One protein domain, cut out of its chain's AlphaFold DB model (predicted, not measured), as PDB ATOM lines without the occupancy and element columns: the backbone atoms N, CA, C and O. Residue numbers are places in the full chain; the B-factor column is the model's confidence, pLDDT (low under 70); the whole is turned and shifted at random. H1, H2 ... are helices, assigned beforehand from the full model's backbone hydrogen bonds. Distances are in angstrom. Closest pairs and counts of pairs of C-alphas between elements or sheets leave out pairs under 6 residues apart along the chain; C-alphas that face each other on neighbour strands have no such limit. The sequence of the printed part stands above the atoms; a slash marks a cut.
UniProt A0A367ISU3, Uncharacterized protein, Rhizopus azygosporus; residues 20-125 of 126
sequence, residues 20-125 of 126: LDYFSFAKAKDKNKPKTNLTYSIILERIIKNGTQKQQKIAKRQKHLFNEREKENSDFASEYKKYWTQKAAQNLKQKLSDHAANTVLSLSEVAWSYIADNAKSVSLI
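Overview. This is residues 20 to 125 of the 126 residues of an uncharacterized protein of Rhizopus azygosporus (UniProt A0A367ISU3). A long, nearly straight helix, H4, sticks out as an arm from a small head, with residues 89 to 125 standing free. The head holds the helical hairpin of H2 and H3, the short helix H1 and the first part of H4, which makes a corner with H3. The printed part has 106 residues with four named helices, in the order H1, H2, H3, H4, and no named strand; its class is all helix. The whole is extended, with a radius of gyration of the C-alphas of 25.2 A and spans of 88 by 31 by 16 A.

Along the chain. Find C-alpha 22 at (137.885, 125.274, 171.610), where H1 begins; it runs to residue 29. H2 covers residues 33 to 50, 25.9 A long, and H3 residues 53 to 67, 20.8 A long. Then find C-alpha 75 at (144.135, 117.475, 179.911); from there H4 runs 71.9 A to C-alpha 123 at (128.528, 184.912, 199.478).

Arrangement. Look first at H1, which touches residues 36 to 40 of H2 alone; the closest C-alphas, of Ala 26 and Thr 36, are 6.1 A apart. Their lines are only just about perpendicular, at 70.2 degrees. The hairpin of H2 and H3 touches through residues 41 to 49 of H2, closest at the C-alphas of Ile 48 and Gln 56, 4.5 A, at a shallow tilt of 30 degrees, opposite ways. H3 and H4 are close but not clearly touching, with the C-alphas of Leu 65 and Phe 76 closest at 6.5 A. In H1, H2, H3 and H4 every O i to N i+4 pair is within hydrogen-bond range.

Size, cuts and confidence. The C-alphas farthest apart, of Gln 53 and Ile 125, are 88.2 A apart. The printed part has no cut, and no link is long. Look for low confidence at residues 121 to 125, where pLDDT is under 70.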
ATOM      1  N   LEU A  20     139.355 125.270 164.845       79.06
ATOM      2  CA  LEU A  20     138.398 124.342 165.451       79.06
ATOM      3  C   LEU A  20     138.793 123.976 166.888       79.06
ATOM      4  O   LEU A  20     138.033 123.289 167.558       79.06
ATOM      5  N   ASP A  21     139.950 124.441 167.362       89.00
ATOM      6  CA  ASP A  21     140.322 124.448 168.771       89.00
ATOM      7  C   ASP A  21     139.323 125.257 169.620       89.00
ATOM      8  O   ASP A  21     138.971 126.397 169.300       89.00
ATOM      9  N   TYR A  22     138.884 124.668 170.734       92.56
ATOM     10  CA  TYR A  22     137.885 125.274 171.610       92.56
ATOM     11  C   TYR A  22     138.342 126.613 172.199       92.56
ATOM     12  O   TYR A  22     137.555 127.561 172.245       92.56
ATOM     13  N   PHE A  23     139.594 126.717 172.647       92.44
ATOM     14  CA  PHE A  23     140.089 127.897 173.364       92.44
ATOM     15  C   PHE A  23     140.242 129.096 172.439       92.44
ATOM     16  O   PHE A  23     139.812 130.204 172.765       92.44
ATOM     17  N   SER A  24     140.768 128.851 171.244       90.50
ATOM     18  CA  SER A  24     140.842 129.836 170.168       90.50
ATOM     19  C   SER A  24     139.448 130.354 169.801       90.50
ATOM     20  O   SER A  24     139.227 131.566 169.725       90.50
ATOM     21  N   PHE A  25     138.477 129.448 169.656       90.62
ATOM     22  CA  PHE A  25     137.082 129.806 169.406       90.62
ATOM     23  C   PHE A  25     136.472 130.626 170.555       90.62
ATOM     24  O   PHE A  25     135.833 131.659 170.325       90.62
ATOM     25  N   ALA A  26     136.668 130.185 171.799       91.62
ATOM     26  CA  ALA A  26     136.118 130.826 172.986       91.62
ATOM     27  C   ALA A  26     136.686 132.236 173.195       91.62
ATOM     28  O   ALA A  26     135.944 133.133 173.611       91.62
ATOM     29  N   LYS A  27     137.969 132.432 172.871       89.06
ATOM     30  CA  LYS A  27     138.641 133.733 172.887       89.06
ATOM     31  C   LYS A  27     138.063 134.664 171.822       89.06
ATOM     32  O   LYS A  27     137.720 135.795 172.139       89.06
ATOM     33  N   ALA A  28     137.878 134.179 170.593       86.69
ATOM     34  CA  ALA A  28     137.373 134.988 169.481       86.69
ATOM     35  C   ALA A  28     135.902 135.409 169.635       86.69
ATOM     36  O   ALA A  28     135.507 136.476 169.174       86.69
ATOM     37  N   LYS A  29     135.057 134.572 170.248       80.88
ATOM     38  CA  LYS A  29     133.632 134.901 170.422       80.88
ATOM     39  C   LYS A  29     133.362 135.876 171.559       80.88
ATOM     40  O   LYS A  29     132.303 136.495 171.542       80.88
ATOM     41  N   ASP A  30     134.257 135.931 172.539       74.38
ATOM     42  CA  ASP A  30     134.141 136.721 173.762       74.38
ATOM     43  C   ASP A  30     132.752 136.686 174.442       74.38
ATOM     44  O   ASP A  30     132.224 137.676 174.935       74.38
ATOM     45  N   LYS A  31     132.113 135.507 174.471       79.75
ATOM     46  CA  LYS A  31     130.816 135.299 175.148       79.75
ATOM     47  C   LYS A  31     130.992 134.551 176.468       79.75
ATOM     48  O   LYS A  31     132.059 134.004 176.763       79.75
ATOM     49  N   ASN A  32     129.913 134.498 177.251       90.25
ATOM     50  CA  ASN A  32     129.835 133.679 178.462       90.25
ATOM     51  C   ASN A  32     129.914 132.167 178.159       90.25
ATOM     52  O   ASN A  32     129.667 131.728 177.032       90.25
ATOM     53  N   LYS A  33     130.236 131.370 179.190       93.75
ATOM     54  CA  LYS A  33     130.445 129.914 179.091       93.75
ATOM     55  C   LYS A  33     129.285 129.175 178.402       93.75
ATOM     56  O   LYS A  33     129.554 128.500 177.406       93.75
ATOM     57  N   PRO A  34     128.011 129.321 178.828       94.44
ATOM     58  CA  PRO A  34     126.901 128.596 178.205       94.44
ATOM     59  C   PRO A  34     126.740 128.895 176.713       94.44
ATOM     60  O   PRO A  34     126.618 127.979 175.897       94.44
ATOM     61  N   LYS A  35     126.793 130.176 176.330       91.94
ATOM     62  CA  LYS A  35     126.591 130.589 174.937       91.94
ATOM     63  C   LYS A  35     127.745 130.147 174.041       91.94
ATOM     64  O   LYS A  35     127.505 129.715 172.912       91.94
ATOM     65  N   THR A  36     128.980 130.223 174.537       92.50
ATOM     66  CA  THR A  36     130.170 129.737 173.825       92.50
ATOM     67  C   THR A  36     130.092 128.230 173.598       92.50
ATOM     68  O   THR A  36     130.234 127.789 172.461       92.50
ATOM     69  N   ASN A  37     129.767 127.452 174.634       94.94
ATOM     70  CA  ASN A  37     129.592 126.000 174.540       94.94
ATOM     71  C   ASN A  37     128.542 125.593 173.504       94.94
ATOM     72  O   ASN A  37     128.815 124.761 172.640       94.94
ATOM     73  N   LEU A  38     127.352 126.196 173.579       93.56
ATOM     74  CA  LEU A  38     126.258 125.900 172.658       93.56
ATOM     75  C   LEU A  38     126.661 126.204 171.212       93.56
ATOM     76  O   LEU A  38     126.501 125.368 170.327       93.56
ATOM     77  N   THR A  39     127.228 127.392 170.983       90.94
ATOM     78  CA  THR A  39     127.635 127.823 169.640       90.94
ATOM     79  C   THR A  39     128.713 126.900 169.073       90.94
ATOM     80  O   THR A  39     128.628 126.502 167.913       90.94
ATOM     81  N   TYR A  40     129.704 126.531 169.888       93.19
ATOM     82  CA  TYR A  40     130.776 125.625 169.487       93.19
ATOM     83  C   TYR A  40     130.234 124.248 169.080       93.19
ATOM     84  O   TYR A  40     130.546 123.760 167.995       93.19
ATOM     85  N   SER A  41     129.347 123.665 169.894       94.12
ATOM     86  CA  SER A  41     128.721 122.369 169.601       94.12
ATOM     87  C   SER A  41     127.939 122.387 168.283       94.12
ATOM     88  O   SER A  41     128.107 121.492 167.456       94.12
ATOM     89  N   ILE A  42     127.135 123.433 168.051       92.81
ATOM     90  CA  ILE A  42     126.352 123.594 166.815       92.81
ATOM     91  C   ILE A  42     127.268 123.675 165.586       92.81
ATOM     92  O   ILE A  42     126.983 123.066 164.553       92.81
ATOM     93  N   ILE A  43     128.374 124.419 165.681       90.50
ATOM     94  CA  ILE A  43     129.339 124.551 164.580       90.50
ATOM     95  C   ILE A  43     129.984 123.201 164.273       90.50
ATOM     96  O   ILE A  43     130.011 122.795 163.112       90.50
ATOM     97  N   LEU A  44     130.449 122.479 165.297       93.06
ATOM     98  CA  LEU A  44     131.039 121.155 165.107       93.06
ATOM     99  C   LEU A  44     130.054 120.192 164.442       93.06
ATOM    100  O   LEU A  44     130.422 119.504 163.494       93.06
ATOM    101  N   GLU A  45     128.792 120.170 164.871       94.19
ATOM    102  CA  GLU A  45     127.758 119.329 164.258       94.19
ATOM    103  C   GLU A  45     127.496 119.677 162.797       94.19
ATOM    104  O   GLU A  45     127.397 118.785 161.950       94.19
ATOM    105  N   ARG A  46     127.450 120.971 162.476       89.69
ATOM    106  CA  ARG A  46     127.283 121.429 161.097       89.69
ATOM    107  C   ARG A  46     128.449 120.993 160.212       89.69
ATOM    108  O   ARG A  46     128.210 120.524 159.101       89.69
ATOM    109  N   ILE A  47     129.682 121.107 160.706       87.94
ATOM    110  CA  ILE A  47     130.888 120.692 159.973       87.94
ATOM    111  C   ILE A  47     130.927 119.173 159.807       87.94
ATOM    112  O   ILE A  47     131.263 118.687 158.731       87.94
ATOM    113  N   ILE A  48     130.542 118.412 160.833       91.94
ATOM    114  CA  ILE A  48     130.454 116.948 160.754       91.94
ATOM    115  C   ILE A  48     129.447 116.513 159.684       91.94
ATOM    116  O   ILE A  48     129.694 115.526 158.994       91.94
ATOM    117  N   LYS A  49     128.331 117.235 159.535       91.50
ATOM    118  CA  LYS A  49     127.277 116.896 158.572       91.50
ATOM    119  C   LYS A  49     127.601 117.326 157.139       91.50
ATOM    120  O   LYS A  49     127.300 116.585 156.212       91.50
ATOM    121  N   ASN A  50     128.164 118.522 156.965       89.31
ATOM    122  CA  ASN A  50     128.230 119.185 155.656       89.31
ATOM    123  C   ASN A  50     129.658 119.491 155.171       89.31
ATOM    124  O   ASN A  50     129.825 119.951 154.047       89.31
ATOM    125  N   GLY A  51     130.682 119.301 156.007       83.81
ATOM    126  CA  GLY A  51     132.067 119.620 155.660       83.81
ATOM    127  C   GLY A  51     132.732 118.560 154.778       83.81
ATOM    128  O   GLY A  51     132.221 117.455 154.601       83.81
ATOM    129  N   THR A  52     133.926 118.869 154.277       87.00
ATOM    130  CA  THR A  52     134.801 117.896 153.598       87.00
ATOM    131  C   THR A  52     135.241 116.782 154.553       87.00
ATOM    132  O   THR A  52     135.281 116.976 155.768       87.00
ATOM    133  N   GLN A  53     135.669 115.627 154.035       84.88
ATOM    134  CA  GLN A  53     136.139 114.504 154.863       84.88
ATOM    135  C   GLN A  53     137.232 114.916 155.874       84.88
ATOM    136  O   GLN A  53     137.204 114.500 157.035       84.88
ATOM    137  N   LYS A  54     138.162 115.792 155.463       85.06
ATOM    138  CA  LYS A  54     139.203 116.348 156.344       85.06
ATOM    139  C   LYS A  54     138.598 117.185 157.474       85.06
ATOM    140  O   LYS A  54     138.938 116.972 158.637       85.06
ATOM    141  N   GLN A  55     137.683 118.100 157.152       84.56
ATOM    142  CA  GLN A  55     137.005 118.938 158.147       84.56
ATOM    143  C   GLN A  55     136.156 118.102 159.107       84.56
ATOM    144  O   GLN A  55     136.219 118.315 160.316       84.56
ATOM    145  N   GLN A  56     135.428 117.105 158.600       87.94
ATOM    146  CA  GLN A  56     134.647 116.184 159.424       87.94
ATOM    147  C   GLN A  56     135.532 115.429 160.419       87.94
ATOM    148  O   GLN A  56     135.175 115.324 161.591       87.94
ATOM    149  N   LYS A  57     136.697 114.925 159.987       89.50
ATOM    150  CA  LYS A  57     137.645 114.223 160.871       89.50
ATOM    151  C   LYS A  57     138.120 115.126 162.011       89.50
ATOM    152  O   LYS A  57     138.120 114.703 163.166       89.50
ATOM    153  N   ILE A  58     138.477 116.372 161.699       88.50
ATOM    154  CA  ILE A  58     138.907 117.349 162.708       88.50
ATOM    155  C   ILE A  58     137.748 117.683 163.654       88.50
ATOM    156  O   ILE A  58     137.919 117.626 164.869       88.50
ATOM    157  N   ALA A  59     136.558 117.961 163.121       90.44
ATOM    158  CA  ALA A  59     135.393 118.312 163.926       90.44
ATOM    159  C   ALA A  59     134.937 117.164 164.839       90.44
ATOM    160  O   ALA A  59     134.579 117.411 165.985       90.44
ATOM    161  N   LYS A  60     135.013 115.903 164.388       94.00
ATOM    162  CA  LYS A  60     134.749 114.726 165.236       94.00
ATOM    163  C   LYS A  60     135.739 114.634 166.397       94.00
ATOM    164  O   LYS A  60     135.312 114.426 167.528       94.00
ATOM    165  N   ARG A  61     137.039 114.843 166.139       93.75
ATOM    166  CA  ARG A  61     138.070 114.864 167.192       93.75
ATOM    167  C   ARG A  61     137.797 115.964 168.217       93.75
ATOM    168  O   ARG A  61     137.803 115.700 169.411       93.75
ATOM    169  N   GLN A  62     137.517 117.176 167.750       94.19
ATOM    170  CA  GLN A  62     137.217 118.314 168.619       94.19
ATOM    171  C   GLN A  62     135.913 118.114 169.407       94.19
ATOM    172  O   GLN A  62     135.861 118.406 170.596       94.19
ATOM    173  N   LYS A  63     134.881 117.523 168.789       94.88
ATOM    174  CA  LYS A  63     133.632 117.154 169.477       94.88
ATOM    175  C   LYS A  63     133.878 116.130 170.578       94.88
ATOM    176  O   LYS A  63     133.285 116.242 171.643       94.88
ATOM    177  N   HIS A  64     134.748 115.152 170.332       94.56
ATOM    178  CA  HIS A  64     135.127 114.173 171.342       94.56
ATOM    179  C   HIS A  64     135.807 114.847 172.540       94.56
ATOM    180  O   HIS A  64     135.284 114.735 173.642       94.56
ATOM    181  N   LEU A  65     136.861 115.642 172.313       94.31
ATOM    182  CA  LEU A  65     137.529 116.414 173.374       94.31
ATOM    183  C   LEU A  65     136.533 117.278 174.156       94.31
ATOM    184  O   LEU A  65     136.473 117.240 175.382       94.31
ATOM    185  N   PHE A  66     135.671 118.001 173.441       95.50
ATOM    186  CA  PHE A  66     134.662 118.853 174.053       95.50
ATOM    187  C   PHE A  66     133.627 118.081 174.874       95.50
ATOM    188  O   PHE A  66     133.164 118.580 175.897       95.50
ATOM    189  N   ASN A  67     133.246 116.870 174.473       95.00
ATOM    190  CA  ASN A  67     132.351 116.022 175.262       95.00
ATOM    191  C   ASN A  67     133.017 115.510 176.544       95.00
ATOM    192  O   ASN A  67     132.328 115.248 177.524       95.00
ATOM    193  N   GLU A  68     134.343 115.420 176.557       94.19
ATOM    194  CA  GLU A  68     135.136 115.006 177.713       94.19
ATOM    195  C   GLU A  68     135.518 116.156 178.647       94.19
ATOM    196  O   GLU A  68     136.187 115.928 179.647       94.19
ATOM    197  N   ARG A  69     135.055 117.381 178.379       94.56
ATOM    198  CA  ARG A  69     135.425 118.602 179.121       94.56
ATOM    199  C   ARG A  69     135.142 118.595 180.629       94.56
ATOM    200  O   ARG A  69     135.641 119.468 181.325       94.56
ATOM    201  N   GLU A  70     134.310 117.675 181.110       91.69
ATOM    202  CA  GLU A  70     133.984 117.519 182.536       91.69
ATOM    203  C   GLU A  70     134.652 116.268 183.149       91.69
ATOM    204  O   GLU A  70     134.413 115.954 184.310       91.69
ATOM    205  N   LYS A  71     135.467 115.519 182.390       91.94
ATOM    206  CA  LYS A  71     136.183 114.341 182.903       91.94
ATOM    207  C   LYS A  71     137.398 114.772 183.725       91.94
ATOM    208  O   LYS A  71     138.241 115.504 183.227       91.94
ATOM    209  N   GLU A  72     137.539 114.250 184.939       82.81
ATOM    210  CA  GLU A  72     138.592 114.673 185.879       82.81
ATOM    211  C   GLU A  72     140.027 114.394 185.394       82.81
ATOM    212  O   GLU A  72     140.924 115.182 185.673       82.81
ATOM    213  N   ASN A  73     140.234 113.340 184.596       85.00
ATOM    214  CA  ASN A  73     141.559 112.903 184.129       85.00
ATOM    215  C   ASN A  73     141.857 113.282 182.666       85.00
ATOM    216  O   ASN A  73     142.586 112.573 181.977       85.00
ATOM    217  N   SER A  74     141.245 114.352 182.154       91.88
ATOM    218  CA  SER A  74     141.488 114.839 180.792       91.88
ATOM    219  C   SER A  74     142.260 116.155 180.823       91.88
ATOM    220  O   SER A  74     141.804 117.123 181.435       91.88
ATOM    221  N   ASP A  75     143.382 116.225 180.100       92.31
ATOM    222  CA  ASP A  75     144.135 117.475 179.911       92.31
ATOM    223  C   ASP A  75     143.228 118.580 179.361       92.31
ATOM    224  O   ASP A  75     143.229 119.712 179.848       92.31
ATOM    225  N   PHE A  76     142.355 118.221 178.414       93.50
ATOM    226  CA  PHE A  76     141.375 119.142 177.854       93.50
ATOM    227  C   PHE A  76     140.403 119.662 178.920       93.50
ATOM    228  O   PHE A  76     140.108 120.853 178.944       93.50
ATOM    229  N   ALA A  77     139.903 118.801 179.812       94.69
ATOM    230  CA  ALA A  77     139.008 119.217 180.894       94.69
ATOM    231  C   ALA A  77     139.705 120.142 181.903       94.69
ATOM    232  O   ALA A  77     139.123 121.139 182.345       94.69
ATOM    233  N   SER A  78     140.967 119.853 182.225       95.44
ATOM    234  CA  SER A  78     141.797 120.700 183.085       95.44
ATOM    235  C   SER A  78     141.978 122.096 182.480       95.44
ATOM    236  O   SER A  78     141.664 123.108 183.122       95.44
ATOM    237  N   GLU A  79     142.380 122.173 181.209       95.56
ATOM    238  CA  GLU A  79     142.510 123.439 180.482       95.56
ATOM    239  C   GLU A  79     141.167 124.166 180.345       95.56
ATOM    240  O   GLU A  79     141.086 125.381 180.544       95.56
ATOM    241  N   TYR A  80     140.089 123.427 180.081       96.19
ATOM    242  CA  TYR A  80     138.726 123.943 179.991       96.19
ATOM    243  C   TYR A  80     138.285 124.631 181.285       96.19
ATOM    244  O   TYR A  80     137.801 125.771 181.260       96.19
ATOM    245  N   LYS A  81     138.481 123.965 182.426       95.50
ATOM    246  CA  LYS A  81     138.177 124.517 183.750       95.50
ATOM    247  C   LYS A  81     139.036 125.748 184.022       95.50
ATOM    248  O   LYS A  81     138.492 126.799 184.363       95.50
ATOM    249  N   LYS A  82     140.350 125.649 183.795       95.69
ATOM    250  CA  LYS A  82     141.302 126.750 183.989       95.69
ATOM    251  C   LYS A  82     140.913 127.989 183.184       95.69
ATOM    252  O   LYS A  82     140.852 129.077 183.755       95.69
ATOM    253  N   TYR A  83     140.587 127.828 181.903       95.44
ATOM    254  CA  TYR A  83     140.175 128.925 181.025       95.44
ATOM    255  C   TYR A  83     138.961 129.679 181.581       95.44
ATOM    256  O   TYR A  83     138.984 130.904 181.713       95.44
ATOM    257  N   TRP A  84     137.898 128.960 181.954       95.62
ATOM    258  CA  TRP A  84     136.679 129.601 182.449       95.62
ATOM    259  C   TRP A  84     136.838 130.201 183.842       95.62
ATOM    260  O   TRP A  84     136.268 131.262 184.100       95.62
ATOM    261  N   THR A  85     137.641 129.587 184.712       95.38
ATOM    262  CA  THR A  85     137.995 130.166 186.014       95.38
ATOM    263  C   THR A  85     138.776 131.469 185.841       95.38
ATOM    264  O   THR A  85     138.426 132.473 186.460       95.38
ATOM    265  N   GLN A  86     139.778 131.498 184.958       94.88
ATOM    266  CA  GLN A  86     140.548 132.713 184.669       94.88
ATOM    267  C   GLN A  86     139.665 133.815 184.086       94.88
ATOM    268  O   GLN A  86     139.725 134.956 184.543       94.88
ATOM    269  N   LYS A  87     138.792 133.477 183.132       92.50
ATOM    270  CA  LYS A  87     137.866 134.444 182.539       92.50
ATOM    271  C   LYS A  87     136.873 135.001 183.565       92.50
ATOM    272  O   LYS A  87     136.587 136.195 183.560       92.50
ATOM    273  N   ALA A  88     136.366 134.168 184.475       92.62
ATOM    274  CA  ALA A  88     135.504 134.624 185.564       92.62
ATOM    275  C   ALA A  88     136.240 135.583 186.513       92.62
ATOM    276  O   ALA A  88     135.694 136.632 186.856       92.62
ATOM    277  N   ALA A  89     137.485 135.266 186.879       93.12
ATOM    278  CA  ALA A  89     138.314 136.126 187.722       93.12
ATOM    279  C   ALA A  89     138.620 137.477 187.051       93.12
ATOM    280  O   ALA A  89     138.504 138.519 187.693       93.12
ATOM    281  N   GLN A  90     138.942 137.479 185.753       91.06
ATOM    282  CA  GLN A  90     139.147 138.705 184.970       91.06
ATOM    283  C   GLN A  90     137.884 139.571 184.935       91.06
ATOM    284  O   GLN A  90     137.950 140.763 185.222       91.06
ATOM    285  N   ASN A  91     136.724 138.965 184.667       89.88
ATOM    286  CA  ASN A  91     135.447 139.678 184.655       89.88
ATOM    287  C   ASN A  91     135.098 140.270 186.025       89.88
ATOM    288  O   ASN A  91     134.580 141.380 186.099       89.88
ATOM    289  N   LEU A  92     135.363 139.538 187.111       92.00
ATOM    290  CA  LEU A  92     135.144 140.040 188.465       92.00
ATOM    291  C   LEU A  92     136.076 141.215 188.775       92.00
ATOM    292  O   LEU A  92     135.612 142.240 189.267       92.00
ATOM    293  N   LYS A  93     137.364 141.091 188.441       93.38
ATOM    294  CA  LYS A  93     138.345 142.168 188.621       93.38
ATOM    295  C   LYS A  93     137.928 143.433 187.869       93.38
ATOM    296  O   LYS A  93     137.978 144.512 188.450       93.38
ATOM    297  N   GLN A  94     137.479 143.298 186.619       92.44
ATOM    298  CA  GLN A  94     136.996 144.433 185.835       92.44
ATOM    299  C   GLN A  94     135.780 145.087 186.498       92.44
ATOM    300  O   GLN A  94     135.798 146.284 186.740       92.44
ATOM    301  N   LYS A  95     134.776 144.296 186.898       92.25
ATOM    302  CA  LYS A  95     133.580 144.818 187.582       92.25
ATOM    303  C   LYS A  95     133.905 145.564 188.873       92.25
ATOM    304  O   LYS A  95     133.288 146.585 189.151       92.25
ATOM    305  N   LEU A  96     134.846 145.051 189.665       93.56
ATOM    306  CA  LEU A  96     135.295 145.716 190.888       93.56
ATOM    307  C   LEU A  96     136.004 147.036 190.574       93.56
ATOM    308  O   LEU A  96     135.753 148.031 191.247       93.56
ATOM    309  N   SER A  97     136.843 147.055 189.535       93.12
ATOM    310  CA  SER A  97     137.507 148.272 189.063       93.12
ATOM    311  C   SER A  97     136.500 149.318 188.584       93.12
ATOM    312  O   SER A  97     136.596 150.478 188.977       93.12
ATOM    313  N   ASP A  98     135.518 148.911 187.779       93.62
ATOM    314  CA  ASP A  98     134.469 149.794 187.262       93.62
ATOM    315  C   ASP A  98     133.613 150.350 188.406       93.62
ATOM    316  O   ASP A  98     133.292 151.536 188.437       93.62
ATOM    317  N   HIS A  99     133.272 149.506 189.386       92.81
ATOM    318  CA  HIS A  99     132.528 149.935 190.564       92.81
ATOM    319  C   HIS A  99     133.313 150.963 191.386       92.81
ATOM    320  O   HIS A  99     132.769 152.018 191.698       92.81
ATOM    321  N   ALA A 100     134.592 150.701 191.669       93.00
ATOM    322  CA  ALA A 100     135.445 151.632 192.404       93.00
ATOM    323  C   ALA A 100     135.587 152.983 191.682       93.00
ATOM    324  O   ALA A 100     135.462 154.029 192.316       93.00
ATOM    325  N   ALA A 101     135.789 152.969 190.359       93.50
ATOM    326  CA  ALA A 101     135.868 154.186 189.554       93.50
ATOM    327  C   ALA A 101     134.566 155.004 189.622       93.50
ATOM    328  O   ALA A 101     134.607 156.210 189.859       93.50
ATOM    329  N   ASN A 102     133.413 154.341 189.495       94.06
ATOM    330  CA  ASN A 102     132.109 154.994 189.604       94.06
ATOM    331  C   ASN A 102     131.874 155.579 191.000       94.06
ATOM    332  O   ASN A 102     131.410 156.708 191.114       94.06
ATOM    333  N   THR A 103     132.237 154.861 192.066       92.88
ATOM    334  CA  THR A 103     132.126 155.377 193.437       92.88
ATOM    335  C   THR A 103     132.979 156.626 193.640       92.88
ATOM    336  O   THR A 103     132.495 157.593 194.224       92.88
ATOM    337  N   VAL A 104     134.222 156.641 193.147       92.69
ATOM    338  CA  VAL A 104     135.100 157.821 193.244       92.69
ATOM    339  C   VAL A 104     134.499 159.017 192.506       92.69
ATOM    340  O   VAL A 104     134.496 160.121 193.051       92.69
ATOM    341  N   LEU A 105     133.954 158.806 191.304       92.38
ATOM    342  CA  LEU A 105     133.271 159.858 190.545       92.38
ATOM    343  C   LEU A 105     132.062 160.404 191.312       92.38
ATOM    344  O   LEU A 105     132.000 161.607 191.555       92.38
ATOM    345  N   SER A 106     131.167 159.534 191.783       91.56
ATOM    346  CA  SER A 106     129.977 159.957 192.530       91.56
ATOM    347  C   SER A 106     130.324 160.684 193.832       91.56
ATOM    348  O   SER A 106     129.708 161.695 194.157       91.56
ATOM    349  N   LEU A 107     131.334 160.223 194.579       92.56
ATOM    350  CA  LEU A 107     131.795 160.920 195.785       92.56
ATOM    351  C   LEU A 107     132.380 162.297 195.460       92.56
ATOM    352  O   LEU A 107     132.154 163.247 196.207       92.56
ATOM    353  N   SER A 108     133.096 162.418 194.341       90.19
ATOM    354  CA  SER A 108     133.641 163.700 193.884       90.19
ATOM    355  C   SER A 108     132.522 164.675 193.508       90.19
ATOM    356  O   SER A 108     132.574 165.837 193.897       90.19
ATOM    357  N   GLU A 109     131.483 164.213 192.810       91.69
ATOM    358  CA  GLU A 109     130.301 165.018 192.460       91.69
ATOM    359  C   GLU A 109     129.537 165.508 193.699       91.69
ATOM    360  O   GLU A 109     129.144 166.677 193.766       91.69
ATOM    361  N   VAL A 110     129.369 164.639 194.702       92.75
ATOM    362  CA  VAL A 110     128.752 165.001 195.988       92.75
ATOM    363  C   VAL A 110     129.601 166.042 196.717       92.75
ATOM    364  O   VAL A 110     129.067 167.050 197.180       92.75
ATOM    365  N   ALA A 111     130.920 165.841 196.788       89.75
ATOM    366  CA  ALA A 111     131.830 166.784 197.431       89.75
ATOM    367  C   ALA A 111     131.815 168.159 196.740       89.75
ATOM    368  O   ALA A 111     131.723 169.182 197.417       89.75
ATOM    369  N   TRP A 112     131.844 168.197 195.405       88.19
ATOM    370  CA  TRP A 112     131.774 169.448 194.647       88.19
ATOM    371  C   TRP A 112     130.446 170.174 194.824       88.19
ATOM    372  O   TRP A 112     130.452 171.388 195.020       88.19
ATOM    373  N   SER A 113     129.326 169.448 194.809       88.69
ATOM    374  CA  SER A 113     128.005 170.027 195.089       88.69
ATOM    375  C   SER A 113     127.966 170.656 196.480       88.69
ATOM    376  O   SER A 113     127.600 171.821 196.620       88.69
ATOM    377  N   TYR A 114     128.455 169.934 197.494       89.44
ATOM    378  CA  TYR A 114     128.541 170.450 198.857       89.44
ATOM    379  C   TYR A 114     129.407 171.716 198.941       89.44
ATOM    380  O   TYR A 114     128.994 172.706 199.542       89.44
ATOM    381  N   ILE A 115     130.589 171.728 198.317       87.75
ATOM    382  CA  ILE A 115     131.468 172.910 198.298       87.75
ATOM    383  C   ILE A 115     130.776 174.096 197.615       87.75
ATOM    384  O   ILE A 115     130.816 175.208 198.140       87.75
ATOM    385  N   ALA A 116     130.127 173.877 196.471       83.81
ATOM    386  CA  ALA A 116     129.448 174.930 195.720       83.81
ATOM    387  C   ALA A 116     128.276 175.543 196.501       83.81
ATOM    388  O   ALA A 116     128.118 176.766 196.512       83.81
ATOM    389  N   ASP A 117     127.481 174.716 197.179       86.88
ATOM    390  CA  ASP A 117     126.356 175.178 197.993       86.88
ATOM    391  C   ASP A 117     126.835 175.987 199.204       86.88
ATOM    392  O   ASP A 117     126.316 177.074 199.474       86.88
ATOM    393  N   ASN A 118     127.894 175.525 199.878       80.94
ATOM    394  CA  ASN A 118     128.493 176.273 200.981       80.94
ATOM    395  C   ASN A 118     129.119 177.593 200.503       80.94
ATOM    396  O   ASN A 118     128.904 178.629 201.129       80.94
ATOM    397  N   ALA A 119     129.817 177.608 199.364       78.12
ATOM    398  CA  ALA A 119     130.389 178.832 198.801       78.12
ATOM    399  C   ALA A 119     129.313 179.881 198.463       78.12
ATOM    400  O   ALA A 119     129.486 181.063 198.766       78.12
ATOM    401  N   LYS A 120     128.171 179.457 197.902       70.19
ATOM    402  CA  LYS A 120     127.021 180.345 197.660       70.19
ATOM    403  C   LYS A 120     126.440 180.894 198.961       70.19
ATOM    404  O   LYS A 120     126.172 182.090 199.040       70.19
ATOM    405  N   SER A 121     126.281 180.051 199.982       63.97
ATOM    406  CA  SER A 121     125.737 180.482 201.277       63.97
ATOM    407  C   SER A 121     126.608 181.541 201.969       63.97
ATOM    408  O   SER A 121     126.074 182.496 202.520       63.97
ATOM    409  N   VAL A 122     127.937 181.440 201.856       61.94
ATOM    410  CA  VAL A 122     128.882 182.426 202.412       61.94
ATOM    411  C   VAL A 122     128.842 183.745 201.631       61.94
ATOM    412  O   VAL A 122     128.955 184.812 202.229       61.94
ATOM    413  N   SER A 123     128.626 183.702 200.312       59.53
ATOM    414  CA  SER A 123     128.528 184.912 199.478       59.53
ATOM    415  C   SER A 123     127.265 185.757 199.701       59.53
ATOM    416  O   SER A 123     127.247 186.905 199.284       59.53
ATOM    417  N   LEU A 124     126.225 185.211 200.346       54.84
ATOM    418  CA  LEU A 124     124.967 185.915 200.653       54.84
ATOM    419  C   LEU A 124     124.953 186.575 202.044       54.84
ATOM    420  O   LEU A 124     123.974 187.231 202.395       54.84
ATOM    421  N   ILE A 125     125.997 186.357 202.848       54.06
ATOM    422  CA  ILE A 125     126.122 186.875 204.221       54.06
ATOM    423  C   ILE A 125     127.037 188.121 204.274       54.06
ATOM    424  O   ILE A 125     127.026 188.837 205.273       54.06
TER     425      ILE A 125